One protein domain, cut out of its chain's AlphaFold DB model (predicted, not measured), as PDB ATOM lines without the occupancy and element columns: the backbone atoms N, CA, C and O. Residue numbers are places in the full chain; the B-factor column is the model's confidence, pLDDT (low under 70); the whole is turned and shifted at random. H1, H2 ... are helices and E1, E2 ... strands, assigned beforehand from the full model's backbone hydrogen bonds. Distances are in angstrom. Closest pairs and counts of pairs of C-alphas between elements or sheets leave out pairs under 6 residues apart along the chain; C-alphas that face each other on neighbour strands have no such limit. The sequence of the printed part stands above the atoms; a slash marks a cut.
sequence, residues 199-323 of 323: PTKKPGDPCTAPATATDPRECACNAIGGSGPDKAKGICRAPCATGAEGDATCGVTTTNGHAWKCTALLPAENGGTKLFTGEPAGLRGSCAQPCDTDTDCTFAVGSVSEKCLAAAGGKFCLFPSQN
ATOM      1  N   PRO A 199     219.193 178.752 187.785       78.38
ATOM      2  CA  PRO A 199     218.339 177.702 187.252       78.38
ATOM      3  C   PRO A 199     219.074 176.361 187.310       78.38
ATOM      4  O   PRO A 199     220.186 176.214 186.803       78.38
ATOM      5  N   THR A 200     218.441 175.362 187.917       76.88
ATOM      6  CA  THR A 200     218.949 173.980 187.967       76.88
ATOM      7  C   THR A 200     218.270 173.077 186.941       76.88
ATOM      8  O   THR A 200     218.704 171.945 186.733       76.88
ATOM      9  N   LYS A 201     217.213 173.582 186.294       77.44
ATOM     10  CA  LYS A 201     216.395 172.880 185.306       77.44
ATOM     11  C   LYS A 201     216.283 173.691 184.025       77.44
ATOM     12  O   LYS A 201     216.279 174.921 184.051       77.44
ATOM     13  N   LYS A 202     216.153 172.994 182.902       79.94
ATOM     14  CA  LYS A 202     215.949 173.575 181.568       79.94
ATOM     15  C   LYS A 202     214.531 173.299 181.048       79.94
ATOM     16  O   LYS A 202     213.834 172.448 181.606       79.94
ATOM     17  N   PRO A 203     214.086 173.981 179.974       81.75
ATOM     18  CA  PRO A 203     212.829 173.650 179.312       81.75
ATOM     19  C   PRO A 203     212.711 172.151 179.005       81.75
ATOM     20  O   PRO A 203     213.634 171.543 178.460       81.75
ATOM     21  N   GLY A 204     211.580 171.565 179.396       77.88
ATOM     22  CA  GLY A 204     211.278 170.142 179.229       77.88
ATOM     23  C   GLY A 204     211.748 169.223 180.346       77.88
ATOM     24  O   GLY A 204     211.326 168.066 180.376       77.88
ATOM     25  N   ASP A 205     212.540 169.720 181.296       80.81
ATOM     26  CA  ASP A 205     212.845 168.945 182.491       80.81
ATOM     27  C   ASP A 205     211.582 168.755 183.346       80.81
ATOM     28  O   ASP A 205     210.756 169.670 183.471       80.81
ATOM     29  N   PRO A 206     211.427 167.584 183.984       78.44
ATOM     30  CA  PRO A 206     210.329 167.344 184.899       78.44
ATOM     31  C   PRO A 206     210.447 168.229 186.147       78.44
ATOM     32  O   PRO A 206     211.520 168.419 186.738       78.44
ATOM     33  N   CYS A 207     209.311 168.716 186.623       74.00
ATOM     34  CA  CYS A 207     209.197 169.428 187.882       74.00
ATOM     35  C   CYS A 207     208.066 168.867 188.745       74.00
ATOM     36  O   CYS A 207     207.119 168.249 188.266       74.00
ATOM     37  N   THR A 208     208.225 169.036 190.053       67.88
ATOM     38  CA  THR A 208     207.217 168.764 191.080       67.88
ATOM     39  C   THR A 208     206.801 170.105 191.680       67.88
ATOM     40  O   THR A 208     207.599 171.039 191.627       67.88
ATOM     41  N   ALA A 209     205.588 170.204 192.227       59.47
ATOM     42  CA  ALA A 209     204.914 171.469 192.503       59.47
ATOM     43  C   ALA A 209     205.821 172.467 193.214       59.47
ATOM     44  O   ALA A 209     206.577 172.064 194.104       59.47
ATOM     45  N   PRO A 210     205.641 173.769 192.947       50.12
ATOM     46  CA  PRO A 210     206.323 174.825 193.690       50.12
ATOM     47  C   PRO A 210     206.123 174.730 195.215       50.12
ATOM     48  O   PRO A 210     206.971 175.193 195.960       50.12
ATOM     49  N   ALA A 211     205.060 174.068 195.697       48.78
ATOM     50  CA  ALA A 211     204.819 173.843 197.127       48.78
ATOM     51  C   ALA A 211     205.771 172.826 197.796       48.78
ATOM     52  O   ALA A 211     205.834 172.778 199.022       48.78
ATOM     53  N   THR A 212     206.472 171.987 197.023       47.19
ATOM     54  CA  THR A 212     207.446 170.999 197.538       47.19
ATOM     55  C   THR A 212     208.834 171.120 196.910       47.19
ATOM     56  O   THR A 212     209.757 170.445 197.357       47.19
ATOM     57  N   ALA A 213     208.984 171.920 195.851       50.72
ATOM     58  CA  ALA A 213     210.287 172.301 195.328       50.72
ATOM     59  C   ALA A 213     210.989 173.212 196.345       50.72
ATOM     60  O   ALA A 213     210.351 174.053 196.973       50.72
ATOM     61  N   THR A 214     212.298 173.038 196.507       49.94
ATOM     62  CA  THR A 214     213.135 173.881 197.371       49.94
ATOM     63  C   THR A 214     213.093 175.356 196.978       49.94
ATOM     64  O   THR A 214     213.343 176.199 197.837       49.94
ATOM     65  N   ASP A 215     212.710 175.673 195.735       56.22
ATOM     66  CA  ASP A 215     212.417 177.035 195.305       56.22
ATOM     67  C   ASP A 215     211.531 177.080 194.032       56.22
ATOM     68  O   ASP A 215     211.905 176.487 193.014       56.22
ATOM     69  N   PRO A 216     210.385 177.797 194.009       55.91
ATOM     70  CA  PRO A 216     209.586 178.015 192.793       55.91
ATOM     71  C   PRO A 216     210.339 178.757 191.672       55.91
ATOM     72  O   PRO A 216     209.868 178.779 190.538       55.91
ATOM     73  N   ARG A 217     211.502 179.349 191.966       60.62
ATOM     74  CA  ARG A 217     212.360 180.054 191.003       60.62
ATOM     75  C   ARG A 217     213.331 179.131 190.259       60.62
ATOM     76  O   ARG A 217     213.935 179.576 189.286       60.62
ATOM     77  N   GLU A 218     213.468 177.858 190.653       59.84
ATOM     78  CA  GLU A 218     214.327 176.879 189.953       59.84
ATOM     79  C   GLU A 218     213.885 176.654 188.494       59.84
ATOM     80  O   GLU A 218     214.724 176.419 187.623       59.84
ATOM     81  N   CYS A 219     212.579 176.760 188.223       67.44
ATOM     82  CA  CYS A 219     211.995 176.985 186.901       67.44
ATOM     83  C   CYS A 219     210.523 177.402 187.056       67.44
ATOM     84  O   CYS A 219     209.885 177.026 188.042       67.44
ATOM     85  N   ALA A 220     209.944 178.082 186.057       66.19
ATOM     86  CA  ALA A 220     208.495 178.252 185.973       66.19
ATOM     87  C   ALA A 220     207.842 176.883 185.701       66.19
ATOM     88  O   ALA A 220     207.605 176.483 184.557       66.19
ATOM     89  N   CYS A 221     207.632 176.117 186.772       65.25
ATOM     90  CA  CYS A 221     207.002 174.814 186.709       65.25
ATOM     91  C   CYS A 221     205.533 175.030 186.371       65.25
ATOM     92  O   CYS A 221     204.766 175.507 187.211       65.25
ATOM     93  N   ASN A 222     205.132 174.658 185.157       64.12
ATOM     94  CA  ASN A 222     203.717 174.572 184.831       64.12
ATOM     95  C   ASN A 222     203.180 173.294 185.493       64.12
ATOM     96  O   ASN A 222     203.071 172.242 184.864       64.12
ATOM     97  N   ALA A 223     203.015 173.358 186.820       55.41
ATOM     98  CA  ALA A 223     202.554 172.256 187.642       55.41
ATOM     99  C   ALA A 223     201.097 171.974 187.293       55.41
ATOM    100  O   ALA A 223     200.237 172.856 187.295       55.41
ATOM    101  N   ILE A 224     200.839 170.723 186.965       53.25
ATOM    102  CA  ILE A 224     199.585 170.301 186.383       53.25
ATOM    103  C   ILE A 224     198.632 170.058 187.526       53.25
ATOM    104  O   ILE A 224     198.941 169.302 188.442       53.25
ATOM    105  N   GLY A 225     197.438 170.629 187.436       44.81
ATOM    106  CA  GLY A 225     196.292 170.252 188.253       44.81
ATOM    107  C   GLY A 225     195.809 168.818 188.015       44.81
ATOM    108  O   GLY A 225     194.612 168.608 187.856       44.81
ATOM    109  N   GLY A 226     196.706 167.832 187.938       48.81
ATOM    110  CA  GLY A 226     196.348 166.422 187.969       48.81
ATOM    111  C   GLY A 226     195.573 166.086 189.246       48.81
ATOM    112  O   GLY A 226     195.579 166.831 190.226       48.81
ATOM    113  N   SER A 227     194.886 164.949 189.261       53.22
ATOM    114  CA  SER A 227     194.227 164.458 190.470       53.22
ATOM    115  C   SER A 227     195.216 163.684 191.353       53.22
ATOM    116  O   SER A 227     196.173 163.070 190.883       53.22
ATOM    117  N   GLY A 228     195.005 163.718 192.672       60.31
ATOM    118  CA  GLY A 228     195.777 162.907 193.618       60.31
ATOM    119  C   GLY A 228     197.284 163.242 193.660       60.31
ATOM    120  O   GLY A 228     197.629 164.411 193.849       60.31
ATOM    121  N   PRO A 229     198.193 162.250 193.564       58.22
ATOM    122  CA  PRO A 229     199.638 162.442 193.748       58.22
ATOM    123  C   PRO A 229     200.329 163.167 192.580       58.22
ATOM    124  O   PRO A 229     201.447 163.651 192.745       58.22
ATOM    125  N   ASP A 230     199.671 163.274 191.423       59.03
ATOM    126  CA  ASP A 230     200.238 163.883 190.214       59.03
ATOM    127  C   ASP A 230     199.896 165.373 190.069       59.03
ATOM    128  O   ASP A 230     200.448 166.034 189.195       59.03
ATOM    129  N   LYS A 231     199.083 165.941 190.979       58.72
ATOM    130  CA  LYS A 231     198.697 167.375 191.030       58.72
ATOM    131  C   LYS A 231     199.857 168.368 191.113       58.72
ATOM    132  O   LYS A 231     199.672 169.581 191.129       58.72
ATOM    133  N   ALA A 232     201.037 167.830 191.365       58.69
ATOM    134  CA  ALA A 232     202.251 168.574 191.564       58.69
ATOM    135  C   ALA A 232     203.219 168.394 190.400       58.69
ATOM    136  O   ALA A 232     204.172 169.147 190.289       58.69
ATOM    137  N   LYS A 233     203.025 167.403 189.538       68.31
ATOM    138  CA  LYS A 233     203.980 167.126 188.474       68.31
ATOM    139  C   LYS A 233     203.736 168.077 187.306       68.31
ATOM    140  O   LYS A 233     202.600 168.454 187.043       68.31
ATOM    141  N   GLY A 234     204.794 168.489 186.629       74.00
ATOM    142  CA  GLY A 234     204.736 169.404 185.495       74.00
ATOM    143  C   GLY A 234     206.046 169.412 184.731       74.00
ATOM    144  O   GLY A 234     206.970 168.676 185.075       74.00
ATOM    145  N   ILE A 235     206.146 170.268 183.721       78.81
ATOM    146  CA  ILE A 235     207.404 170.482 183.000       78.81
ATOM    147  C   ILE A 235     207.875 171.917 183.176       78.81
ATOM    148  O   ILE A 235     207.078 172.858 183.253       78.81
ATOM    149  N   CYS A 236     209.190 172.076 183.222       80.31
ATOM    150  CA  CYS A 236     209.807 173.382 183.214       80.31
ATOM    151  C   CYS A 236     209.588 174.072 181.872       80.31
ATOM    152  O   CYS A 236     209.842 173.494 180.813       80.31
ATOM    153  N   ARG A 237     209.149 175.330 181.932       82.81
ATOM    154  CA  ARG A 237     209.166 176.264 180.807       82.81
ATOM    155  C   ARG A 237     210.087 177.425 181.156       82.81
ATOM    156  O   ARG A 237     210.227 177.769 182.327       82.81
ATOM    157  N   ALA A 238     210.710 178.011 180.143       84.88
ATOM    158  CA  ALA A 238     211.441 179.262 180.288       84.88
ATOM    159  C   ALA A 238     210.653 180.385 179.599       84.88
ATOM    160  O   ALA A 238     210.030 180.129 178.564       84.88
ATOM    161  N   PRO A 239     210.644 181.602 180.156       89.12
ATOM    162  CA  PRO A 239     210.167 182.779 179.446       89.12
ATOM    163  C   PRO A 239     211.051 183.026 178.222       89.12
ATOM    164  O   PRO A 239     212.241 182.710 178.210       89.12
ATOM    165  N   CYS A 240     210.469 183.592 177.178       92.50
ATOM    166  CA  CYS A 240     211.183 183.884 175.942       92.50
ATOM    167  C   CYS A 240     210.489 185.023 175.185       92.50
ATOM    168  O   CYS A 240     209.352 185.383 175.496       92.50
ATOM    169  N   ALA A 241     211.178 185.599 174.202       94.81
ATOM    170  CA  ALA A 241     210.610 186.577 173.284       94.81
ATOM    171  C   ALA A 241     210.363 185.885 171.946       94.81
ATOM    172  O   ALA A 241     211.297 185.364 171.348       94.81
ATOM    173  N   THR A 242     209.118 185.844 171.488       95.56
ATOM    174  CA  THR A 242     208.737 185.159 170.240       95.56
ATOM    175  C   THR A 242     209.598 185.588 169.049       95.56
ATOM    176  O   THR A 242     210.087 186.719 168.981       95.56
ATOM    177  N   GLY A 243     209.780 184.673 168.096       93.56
ATOM    178  CA  GLY A 243     210.677 184.845 166.954       93.56
ATOM    179  C   GLY A 243     212.009 184.107 167.123       93.56
ATOM    180  O   GLY A 243     212.215 183.355 168.073       93.56
ATOM    181  N   ALA A 244     212.920 184.323 166.172       91.12
ATOM    182  CA  ALA A 244     214.152 183.537 166.050       91.12
ATOM    183  C   ALA A 244     215.064 183.606 167.289       91.12
ATOM    184  O   ALA A 244     215.725 182.624 167.620       91.12
ATOM    185  N   GLU A 245     215.094 184.749 167.975       88.00
ATOM    186  CA  GLU A 245     215.891 184.932 169.189       88.00
ATOM    187  C   GLU A 245     215.352 184.093 170.356       88.00
ATOM    188  O   GLU A 245     216.109 183.352 170.980       88.00
ATOM    189  N   GLY A 246     214.042 184.121 170.617       89.69
ATOM    190  CA  GLY A 246     213.460 183.273 171.658       89.69
ATOM    191  C   GLY A 246     213.508 181.793 171.326       89.69
ATOM    192  O   GLY A 246     213.694 180.994 172.238       89.69
ATOM    193  N   ASP A 247     213.388 181.415 170.052       90.56
ATOM    194  CA  ASP A 247     213.583 180.024 169.627       90.56
ATOM    195  C   ASP A 247     214.996 179.532 169.978       90.56
ATOM    196  O   ASP A 247     215.162 178.407 170.451       90.56
ATOM    197  N   ALA A 248     216.013 180.390 169.836       87.75
ATOM    198  CA  ALA A 248     217.366 180.073 170.281       87.75
ATOM    199  C   ALA A 248     217.459 179.929 171.813       87.75
ATOM    200  O   ALA A 248     218.118 179.005 172.293       87.75
ATOM    201  N   THR A 249     216.760 180.777 172.579       85.94
ATOM    202  CA  THR A 249     216.701 180.717 174.056       85.94
ATOM    203  C   THR A 249     216.002 179.460 174.574       85.94
ATOM    204  O   THR A 249     216.454 178.853 175.544       85.94
ATOM    205  N   CYS A 250     214.929 179.018 173.915       87.62
ATOM    206  CA  CYS A 250     214.249 177.763 174.247       87.62
ATOM    207  C   CYS A 250     215.115 176.525 174.000       87.62
ATOM    208  O   CYS A 250     214.881 175.463 174.587       87.62
ATOM    209  N   GLY A 251     216.174 176.708 173.217       75.00
ATOM    210  CA  GLY A 251     217.261 175.772 173.046       75.00
ATOM    211  C   GLY A 251     216.970 174.698 172.007       75.00
ATOM    212  O   GLY A 251     215.848 174.458 171.576       75.00
ATOM    213  N   VAL A 252     218.030 173.976 171.649       67.62
ATOM    214  CA  VAL A 252     217.973 172.808 170.754       67.62
ATOM    215  C   VAL A 252     217.509 171.537 171.464       67.62
ATOM    216  O   VAL A 252     217.604 170.451 170.893       67.62
ATOM    217  N   THR A 253     217.075 171.632 172.726       68.75
ATOM    218  CA  THR A 253     216.580 170.461 173.452       68.75
ATOM    219  C   THR A 253     215.397 169.918 172.670       68.75
ATOM    220  O   THR A 253     214.409 170.613 172.461       68.75
ATOM    221  N   THR A 254     215.527 168.684 172.196       75.50
ATOM    222  CA  THR A 254     214.444 167.988 171.520       75.50
ATOM    223  C   THR A 254     213.757 167.078 172.515       75.50
ATOM    224  O   THR A 254     214.407 166.205 173.096       75.50
ATOM    225  N   THR A 255     212.449 167.224 172.654       75.50
ATOM    226  CA  THR A 255     211.618 166.240 173.344       75.50
ATOM    227  C   THR A 255     210.745 165.575 172.293       75.50
ATOM    228  O   THR A 255     210.195 166.254 171.430       75.50
ATOM    229  N   ASN A 256     210.700 164.241 172.296       77.38
ATOM    230  CA  ASN A 256     209.960 163.452 171.302       77.38
ATOM    231  C   ASN A 256     210.295 163.822 169.839       77.38
ATOM    232  O   ASN A 256     209.453 163.739 168.959       77.38
ATOM    233  N   GLY A 257     211.540 164.240 169.568       82.81
ATOM    234  CA  GLY A 257     211.990 164.635 168.226       82.81
ATOM    235  C   GLY A 257     211.667 166.079 167.819       82.81
ATOM    236  O   GLY A 257     212.089 166.498 166.743       82.81
ATOM    237  N   HIS A 258     211.006 166.865 168.674       84.69
ATOM    238  CA  HIS A 258     210.666 168.263 168.402       84.69
ATOM    239  C   HIS A 258     211.530 169.218 169.229       84.69
ATOM    240  O   HIS A 258     211.576 169.121 170.457       84.69
ATOM    241  N   ALA A 259     212.211 170.149 168.556       88.25
ATOM    242  CA  ALA A 259     212.912 171.246 169.218       88.25
ATOM    243  C   ALA A 259     211.901 172.230 169.816       88.25
ATOM    244  O   ALA A 259     210.907 172.569 169.170       88.25
ATOM    245  N   TRP A 260     212.161 172.676 171.039       90.31
ATOM    246  CA  TRP A 260     211.310 173.646 171.719       90.31
ATOM    247  C   TRP A 260     211.338 174.995 171.005       90.31
ATOM    248  O   TRP A 260     212.358 175.396 170.451       90.31
ATOM    249  N   LYS A 261     210.203 175.693 171.022       92.62
ATOM    250  CA  LYS A 261     210.046 177.003 170.389       92.62
ATOM    251  C   LYS A 261     209.467 178.006 171.357       92.62
ATOM    252  O   LYS A 261     208.722 177.638 172.268       92.62
ATOM    253  N   CYS A 262     209.785 179.268 171.130       93.25
ATOM    254  CA  CYS A 262     209.141 180.341 171.845       93.25
ATOM    255  C   CYS A 262     207.774 180.626 171.239       93.25
ATOM    256  O   CYS A 262     207.660 180.872 170.041       93.25
ATOM    257  N   THR A 263     206.743 180.635 172.076       94.12
ATOM    258  CA  THR A 263     205.396 180.987 171.637       94.12
ATOM    259  C   THR A 263     204.656 181.772 172.709       94.12
ATOM    260  O   THR A 263     204.794 181.505 173.909       94.12
ATOM    261  N   ALA A 264     203.879 182.762 172.274       93.62
ATOM    262  CA  ALA A 264     202.947 183.491 173.133       93.62
ATOM    263  C   ALA A 264     201.623 182.726 173.316       93.62
ATOM    264  O   ALA A 264     200.779 183.144 174.108       93.62
ATOM    265  N   LEU A 265     201.466 181.588 172.625       91.38
ATOM    266  CA  LEU A 265     200.278 180.742 172.616       91.38
ATOM    267  C   LEU A 265     199.028 181.527 172.222       91.38
ATOM    268  O   LEU A 265     197.952 181.341 172.800       91.38
ATOM    269  N   LEU A 266     199.168 182.407 171.224       92.75
ATOM    270  CA  LEU A 266     198.035 183.191 170.751       92.75
ATOM    271  C   LEU A 266     196.950 182.248 170.209       92.75
ATOM    272  O   LEU A 266     197.259 181.312 169.465       92.75
ATOM    273  N   PRO A 267     195.668 182.471 170.534       90.06
ATOM    274  CA  PRO A 267     194.603 181.613 170.043       90.06
ATOM    275  C   PRO A 267     194.507 181.724 168.517       90.06
ATOM    276  O   PRO A 267     194.286 182.805 167.977       90.06
ATOM    277  N   ALA A 268     194.637 180.602 167.806       89.25
ATOM    278  CA  ALA A 268     194.424 180.586 166.358       89.25
ATOM    279  C   ALA A 268     192.944 180.807 166.001       89.25
ATOM    280  O   ALA A 268     192.621 181.370 164.954       89.25
ATOM    281  N   GLU A 269     192.037 180.370 166.880       84.06
ATOM    282  CA  GLU A 269     190.591 180.423 166.688       84.06
ATOM    283  C   GLU A 269     189.859 180.669 168.017       84.06
ATOM    284  O   GLU A 269     190.319 180.258 169.084       84.06
ATOM    285  N   ASN A 270     188.685 181.298 167.951       79.38
ATOM    286  CA  ASN A 270     187.738 181.420 169.057       79.38
ATOM    287  C   ASN A 270     186.317 181.156 168.542       79.38
ATOM    288  O   ASN A 270     185.809 181.891 167.695       79.38
ATOM    289  N   GLY A 271     185.690 180.066 168.997       75.19
ATOM    290  CA  GLY A 271     184.343 179.684 168.556       75.19
ATOM    291  C   GLY A 271     184.214 179.483 167.038       75.19
ATOM    292  O   GLY A 271     183.187 179.827 166.464       75.19
ATOM    293  N   GLY A 272     185.269 178.990 166.374       77.56
ATOM    294  CA  GLY A 272     185.326 178.808 164.915       77.56
ATOM    295  C   GLY A 272     185.675 180.070 164.116       77.56
ATOM    296  O   GLY A 272     185.833 180.001 162.899       77.56
ATOM    297  N   THR A 273     185.834 181.220 164.776       79.88
ATOM    298  CA  THR A 273     186.356 182.438 164.145       79.88
ATOM    299  C   THR A 273     187.873 182.434 164.236       79.88
ATOM    300  O   THR A 273     188.415 182.363 165.337       79.88
ATOM    301  N   LYS A 274     188.566 182.531 163.098       82.94
ATOM    302  CA  LYS A 274     190.026 182.686 163.082       82.94
ATOM    303  C   LYS A 274     190.422 184.001 163.746       82.94
ATOM    304  O   LYS A 274     189.889 185.050 163.391       82.94
ATOM    305  N   LEU A 275     191.350 183.916 164.691       86.19
ATOM    306  CA  LEU A 275     191.958 185.060 165.351       86.19
ATOM    307  C   LEU A 275     193.346 185.286 164.750       86.19
ATOM    308  O   LEU A 275     193.462 185.913 163.700       86.19
ATOM    309  N   PHE A 276     194.393 184.745 165.365       93.00
ATOM    310  CA  PHE A 276     195.767 185.016 164.955       93.00
ATOM    311  C   PHE A 276     196.291 183.951 163.987       93.00
ATOM    312  O   PHE A 276     196.185 182.752 164.242       93.00
ATOM    313  N   THR A 277     196.887 184.375 162.871       92.12
ATOM    314  CA  THR A 277     197.512 183.458 161.895       92.12
ATOM    315  C   THR A 277     199.004 183.252 162.137       92.12
ATOM    316  O   THR A 277     199.599 182.338 161.569       92.12
ATOM    317  N   GLY A 278     199.613 184.097 162.965       93.06
ATOM    318  CA  GLY A 278     201.027 184.076 163.318       93.06
ATOM    319  C   GLY A 278     201.270 184.815 164.631       93.06
ATOM    320  O   GLY A 278     200.345 185.401 165.196       93.06
ATOM    321  N   GLU A 279     202.509 184.758 165.106       94.00
ATOM    322  CA  GLU A 279     202.957 185.474 166.299       94.00
ATOM    323  C   GLU A 279     204.030 186.486 165.873       94.00
ATOM    324  O   GLU A 279     205.044 186.078 165.297       94.00
ATOM    325  N   PRO A 280     203.824 187.796 166.096       95.44
ATOM    326  CA  PRO A 280     204.851 188.786 165.816       95.44
ATOM    327  C   PRO A 280     206.051 188.564 166.727       95.44
ATOM    328  O   PRO A 280     205.888 188.235 167.897       95.44
ATOM    329  N   ALA A 281     207.256 188.784 166.204       95.69
ATOM    330  CA  ALA A 281     208.459 188.688 167.017       95.69
ATOM    331  C   ALA A 281     208.451 189.735 168.147       95.69
ATOM    332  O   ALA A 281     208.016 190.872 167.952       95.69
ATOM    333  N   GLY A 282     208.971 189.361 169.317       94.12
ATOM    334  CA  GLY A 282     209.095 190.252 170.472       94.12
ATOM    335  C   GLY A 282     207.917 190.238 171.454       94.12
ATOM    336  O   GLY A 282     207.951 190.982 172.435       94.12
ATOM    337  N   LEU A 283     206.898 189.394 171.265       96.38
ATOM    338  CA  LEU A 283     205.936 189.108 172.342       96.38
ATOM    339  C   LEU A 283     206.599 188.294 173.450       96.38
ATOM    340  O   LEU A 283     207.374 187.379 173.158       96.38
ATOM    341  N   ARG A 284     206.239 188.564 174.707       94.88
ATOM    342  CA  ARG A 284     206.601 187.703 175.836       94.88
ATOM    343  C   ARG A 284     205.812 186.406 175.721       94.88
ATOM    344  O   ARG A 284     204.585 186.408 175.738       94.88
ATOM    345  N   GLY A 285     206.535 185.306 175.614       93.00
ATOM    346  CA  GLY A 285     205.985 183.968 175.531       93.00
ATOM    347  C   GLY A 285     206.636 183.028 176.528       93.00
ATOM    348  O   GLY A 285     207.324 183.430 177.471       93.00
ATOM    349  N   SER A 286     206.424 181.744 176.288       90.81
ATOM    350  CA  SER A 286     207.119 180.677 176.989       90.81
ATOM    351  C   SER A 286     207.626 179.652 175.993       90.81
ATOM    352  O   SER A 286     207.031 179.438 174.935       90.81
ATOM    353  N   CYS A 287     208.715 178.990 176.352       90.94
ATOM    354  CA  CYS A 287     209.174 177.830 175.625       90.94
ATOM    355  C   CYS A 287     208.109 176.741 175.714       90.94
ATOM    356  O   CYS A 287     207.716 176.326 176.808       90.94
ATOM    357  N   ALA A 288     207.647 176.288 174.556       89.75
ATOM    358  CA  ALA A 288     206.688 175.211 174.417       89.75
ATOM    359  C   ALA A 288     207.217 174.169 173.435       89.75
ATOM    360  O   ALA A 288     207.923 174.488 172.475       89.75
ATOM    361  N   GLN A 289     206.849 172.913 173.669       89.88
ATOM    362  CA  GLN A 289     207.160 171.840 172.743       89.88
ATOM    363  C   GLN A 289     206.149 171.848 171.584       89.88
ATOM    364  O   GLN A 289     204.942 171.773 171.840       89.88
ATOM    365  N   PRO A 290     206.608 171.918 170.323       91.62
ATOM    366  CA  PRO A 290     205.759 171.656 169.170       91.62
ATOM    367  C   PRO A 290     205.239 170.217 169.171       91.62
ATOM    368  O   PRO A 290     205.887 169.312 169.695       91.62
ATOM    369  N   CYS A 291     204.093 169.998 168.543       91.25
ATOM    370  CA  CYS A 291     203.496 168.673 168.417       91.25
ATOM    371  C   CYS A 291     202.762 168.536 167.087       91.25
ATOM    372  O   CYS A 291     202.242 169.514 166.551       91.25
ATOM    373  N   ASP A 292     202.656 167.313 166.586       91.06
ATOM    374  CA  ASP A 292     201.773 166.983 165.469       91.06
ATOM    375  C   ASP A 292     200.496 166.292 165.970       91.06
ATOM    376  O   ASP A 292     199.409 166.458 165.395       91.06
ATOM    377  N   THR A 293     200.630 165.563 167.080       89.38
ATOM    378  CA  THR A 293     199.634 164.694 167.703       89.38
ATOM    379  C   THR A 293     199.673 164.794 169.229       89.38
ATOM    380  O   THR A 293     200.672 165.198 169.821       89.38
ATOM    381  N   ASP A 294     198.598 164.364 169.894       86.38
ATOM    382  CA  ASP A 294     198.544 164.325 171.365       86.38
ATOM    383  C   ASP A 294     199.620 163.404 171.972       86.38
ATOM    384  O   ASP A 294     200.061 163.623 173.099       86.38
ATOM    385  N   THR A 295     200.100 162.397 171.232       84.75
ATOM    386  CA  THR A 295     201.160 161.503 171.718       84.75
ATOM    387  C   THR A 295     202.501 162.208 171.883       84.75
ATOM    388  O   THR A 295     203.254 161.851 172.789       84.75
ATOM    389  N   ASP A 296     202.769 163.251 171.092       84.81
ATOM    390  CA  ASP A 296     203.997 164.048 171.209       84.81
ATOM    391  C   ASP A 296     204.033 164.827 172.529       84.81
ATOM    392  O   ASP A 296     205.110 165.163 173.022       84.81
ATOM    393  N   CYS A 297     202.863 165.035 173.141       81.81
ATOM    394  CA  CYS A 297     202.678 165.696 174.429       81.81
ATOM    395  C   CYS A 297     202.691 164.729 175.617       81.81
ATOM    396  O   CYS A 297     202.240 165.058 176.708       81.81
ATOM    397  N   THR A 298     203.218 163.520 175.425       78.25
ATOM    398  CA  THR A 298     203.475 162.604 176.537       78.25
ATOM    399  C   THR A 298     204.853 162.898 177.123       78.25
ATOM    400  O   THR A 298     205.880 162.606 176.505       78.25
ATOM    401  N   PHE A 299     204.878 163.446 178.334       72.69
ATOM    402  CA  PHE A 299     206.107 163.734 179.074       72.69
ATOM    403  C   PHE A 299     206.346 162.704 180.182       72.69
ATOM    404  O   PHE A 299     205.424 162.050 180.671       72.69
ATOM    405  N   ALA A 300     207.595 162.588 180.646       58.88
ATOM    406  CA  ALA A 300     208.014 161.643 181.692       58.88
ATOM    407  C   ALA A 300     207.393 161.901 183.090       58.88
ATOM    408  O   ALA A 300     207.800 161.295 184.079       58.88
ATOM    409  N   VAL A 301     206.416 162.807 183.188       56.47
ATOM    410  CA  VAL A 301     205.807 163.291 184.433       56.47
ATOM    411  C   VAL A 301     204.477 162.615 184.780       56.47
ATOM    412  O   VAL A 301     203.904 162.915 185.822       56.47
ATOM    413  N   GLY A 302     204.030 161.633 183.991       53.28
ATOM    414  CA  GLY A 302     202.827 160.831 184.256       53.28
ATOM    415  C   GLY A 302     201.699 161.096 183.258       53.28
ATOM    416  O   GLY A 302     201.856 161.874 182.327       53.28
ATOM    417  N   SER A 303     200.565 160.410 183.428       50.19
ATOM    418  CA  SER A 303     199.396 160.438 182.532       50.19
ATOM    419  C   SER A 303     198.570 161.718 182.682       50.19
ATOM    420  O   SER A 303     197.399 161.695 183.062       50.19
ATOM    421  N   VAL A 304     199.202 162.850 182.440       55.53
ATOM    422  CA  VAL A 304     198.550 164.148 182.344       55.53
ATOM    423  C   VAL A 304     198.101 164.338 180.906       55.53
ATOM    424  O   VAL A 304     198.889 164.197 179.978       55.53
ATOM    425  N   SER A 305     196.802 164.574 180.728       59.34
ATOM    426  CA  SER A 305     196.150 164.713 179.425       59.34
ATOM    427  C   SER A 305     196.523 166.041 178.764       59.34
ATOM    428  O   SER A 305     195.684 166.934 178.626       59.34
ATOM    429  N   GLU A 306     197.790 166.203 178.407       71.75
ATOM    430  CA  GLU A 306     198.222 167.285 177.538       71.75
ATOM    431  C   GLU A 306     197.630 167.080 176.151       71.75
ATOM    432  O   GLU A 306     197.514 165.956 175.657       71.75
ATOM    433  N   LYS A 307     197.217 168.183 175.533       82.81
ATOM    434  CA  LYS A 307     196.661 168.158 174.187       82.81
ATOM    435  C   LYS A 307     197.562 168.925 173.251       82.81
ATOM    436  O   LYS A 307     198.067 169.997 173.592       82.81
ATOM    437  N   CYS A 308     197.693 168.387 172.052       89.44
ATOM    438  CA  CYS A 308     198.303 169.080 170.949       89.44
ATOM    439  C   CYS A 308     197.294 170.074 170.375       89.44
ATOM    440  O   CYS A 308     196.407 169.722 169.592       89.44
ATOM    441  N   LEU A 309     197.390 171.326 170.817       88.56
ATOM    442  CA  LEU A 309     196.424 172.365 170.484       88.56
ATOM    443  C   LEU A 309     197.004 173.341 169.468       88.56
ATOM    444  O   LEU A 309     198.181 173.698 169.519       88.56
ATOM    445  N   ALA A 310     196.151 173.775 168.541       90.19
ATOM    446  CA  ALA A 310     196.496 174.810 167.581       90.19
ATOM    447  C   ALA A 310     196.595 176.172 168.280       90.19
ATOM    448  O   ALA A 310     195.672 176.596 168.977       90.19
ATOM    449  N   ALA A 311     197.702 176.858 168.034       91.88
ATOM    450  CA  ALA A 311     197.929 178.253 168.367       91.88
ATOM    451  C   ALA A 311     198.395 178.984 167.101       91.88
ATOM    452  O   ALA A 311     198.625 178.378 166.047       91.88
ATOM    453  N   ALA A 312     198.524 180.300 167.170       91.12
ATOM    454  CA  ALA A 312     199.180 181.021 166.098       91.12
ATOM    455  C   ALA A 312     200.631 180.526 165.969       91.12
ATOM    456  O   ALA A 312     201.302 180.248 166.958       91.12
ATOM    457  N   GLY A 313     201.107 180.345 164.735       87.62
ATOM    458  CA  GLY A 313     202.462 179.841 164.487       87.62
ATOM    459  C   GLY A 313     202.658 178.322 164.614       87.62
ATOM    460  O   GLY A 313     203.752 177.846 164.309       87.62
ATOM    461  N   GLY A 314     201.636 177.533 164.980       92.00
ATOM    462  CA  GLY A 314     201.729 176.069 164.935       92.00
ATOM    463  C   GLY A 314     200.815 175.327 165.906       92.00
ATOM    464  O   GLY A 314     199.777 175.820 166.332       92.00
ATOM    465  N   LYS A 315     201.202 174.098 166.246       92.75
ATOM    466  CA  LYS A 315     200.571 173.320 167.311       92.75
ATOM    467  C   LYS A 315     201.583 173.069 168.415       92.75
ATOM    468  O   LYS A 315     202.739 172.750 168.131       92.75
ATOM    469  N   PHE A 316     201.135 173.196 169.656       91.44
ATOM    470  CA  PHE A 316     201.991 173.058 170.826       91.44
ATOM    471  C   PHE A 316     201.320 172.210 171.894       91.44
ATOM    472  O   PHE A 316     200.093 172.188 172.020       91.44
ATOM    473  N   CYS A 317     202.148 171.542 172.691       87.31
ATOM    474  CA  CYS A 317     201.684 170.844 173.874       87.31
ATOM    475  C   CYS A 317     201.207 171.856 174.908       87.31
ATOM    476  O   CYS A 317     201.984 172.672 175.425       87.31
ATOM    477  N   LEU A 318     199.902 171.829 175.166       78.31
ATOM    478  CA  LEU A 318     199.247 172.687 176.135       78.31
ATOM    479  C   LEU A 318     198.727 171.872 177.308       78.31
ATOM    480  O   LEU A 318     198.016 170.875 177.157       78.31
ATOM    481  N   PHE A 319     199.054 172.380 178.490       67.62
ATOM    482  CA  PHE A 319     198.472 171.930 179.734       67.62
ATOM    483  C   PHE A 319     197.057 172.483 179.845       67.62
ATOM    484  O   PHE A 319     196.864 173.678 179.598       67.62
ATOM    485  N   PRO A 320     196.062 171.668 180.230       54.81
ATOM    486  CA  PRO A 320     194.788 172.219 180.651       54.81
ATOM    487  C   PRO A 320     195.053 173.154 181.838       54.81
ATOM    488  O   PRO A 320     195.474 172.707 182.906       54.81
ATOM    489  N   SER A 321     194.853 174.460 181.642       44.28
ATOM    490  CA  SER A 321     194.789 175.398 182.758       44.28
ATOM    491  C   SER A 321     193.616 174.981 183.637       44.28
ATOM    492  O   SER A 321     192.551 174.635 183.117       44.28
ATOM    493  N   GLN A 322     193.786 174.998 184.959       33.53
ATOM    494  CA  GLN A 322     192.614 174.967 185.828       33.53
ATOM    495  C   GLN A 322     191.807 176.231 185.520       33.53
ATOM    496  O   GLN A 322     192.329 177.335 185.675       33.53
ATOM    497  N   ASN A 323     190.606 176.050 184.970       29.62
ATOM    498  CA  ASN A 323     189.589 177.098 184.941       29.62
ATOM    499  C   ASN A 323     189.103 177.360 186.364       29.62
ATOM    500  O   ASN A 323     188.916 176.358 187.093       29.62
TER     501      ASN A 323
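AT A GLANCE: This is residues 199 to 323 of the 323 residues of an uncharacterized protein of Labilithrix luteola (UniProt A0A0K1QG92). This domain has little regular structure: H1 packs on antiparallel sheet E3 E5 E4, H2 on hairpin E6 and E7. The printed part has 125 residues, and the named elements, two helices and seven strands in the order E1 E2 E3 H1 E4 E5 H2 E6 E7, hold under half of them; the class is mixed. It is compact, radius of gyration of the C-alphas 14.2 A, spanning 39 by 31 by 26 A.

HOW THE PARTS SIT: Find hairpin E1, residues 220 to 223, and E2, 234 to 237, which runs on into E3, 239 to 241. N 285 of E5, 284 to 288, is 2.8 A from O 240; N 286 is 2.9 A from O 263 of E4, 261 to 263. H1, 244 to 250, its O i to N i+4 pairs within hydrogen-bond range, is on this sheet, height 6.9 A. H2, 294 to 297, touches E7, 314 to 318, closest C-alphas 297 and 317, 5.3 A.

IN THESE COORDINATES: Find C-alpha 220 at (208.495, 178.252, 185.973), beginning E1; C-alpha 318 at (199.247, 172.687, 176.135) ends E7.

THE WHOLE: Confidence is low at, among others, residues 208 to 233.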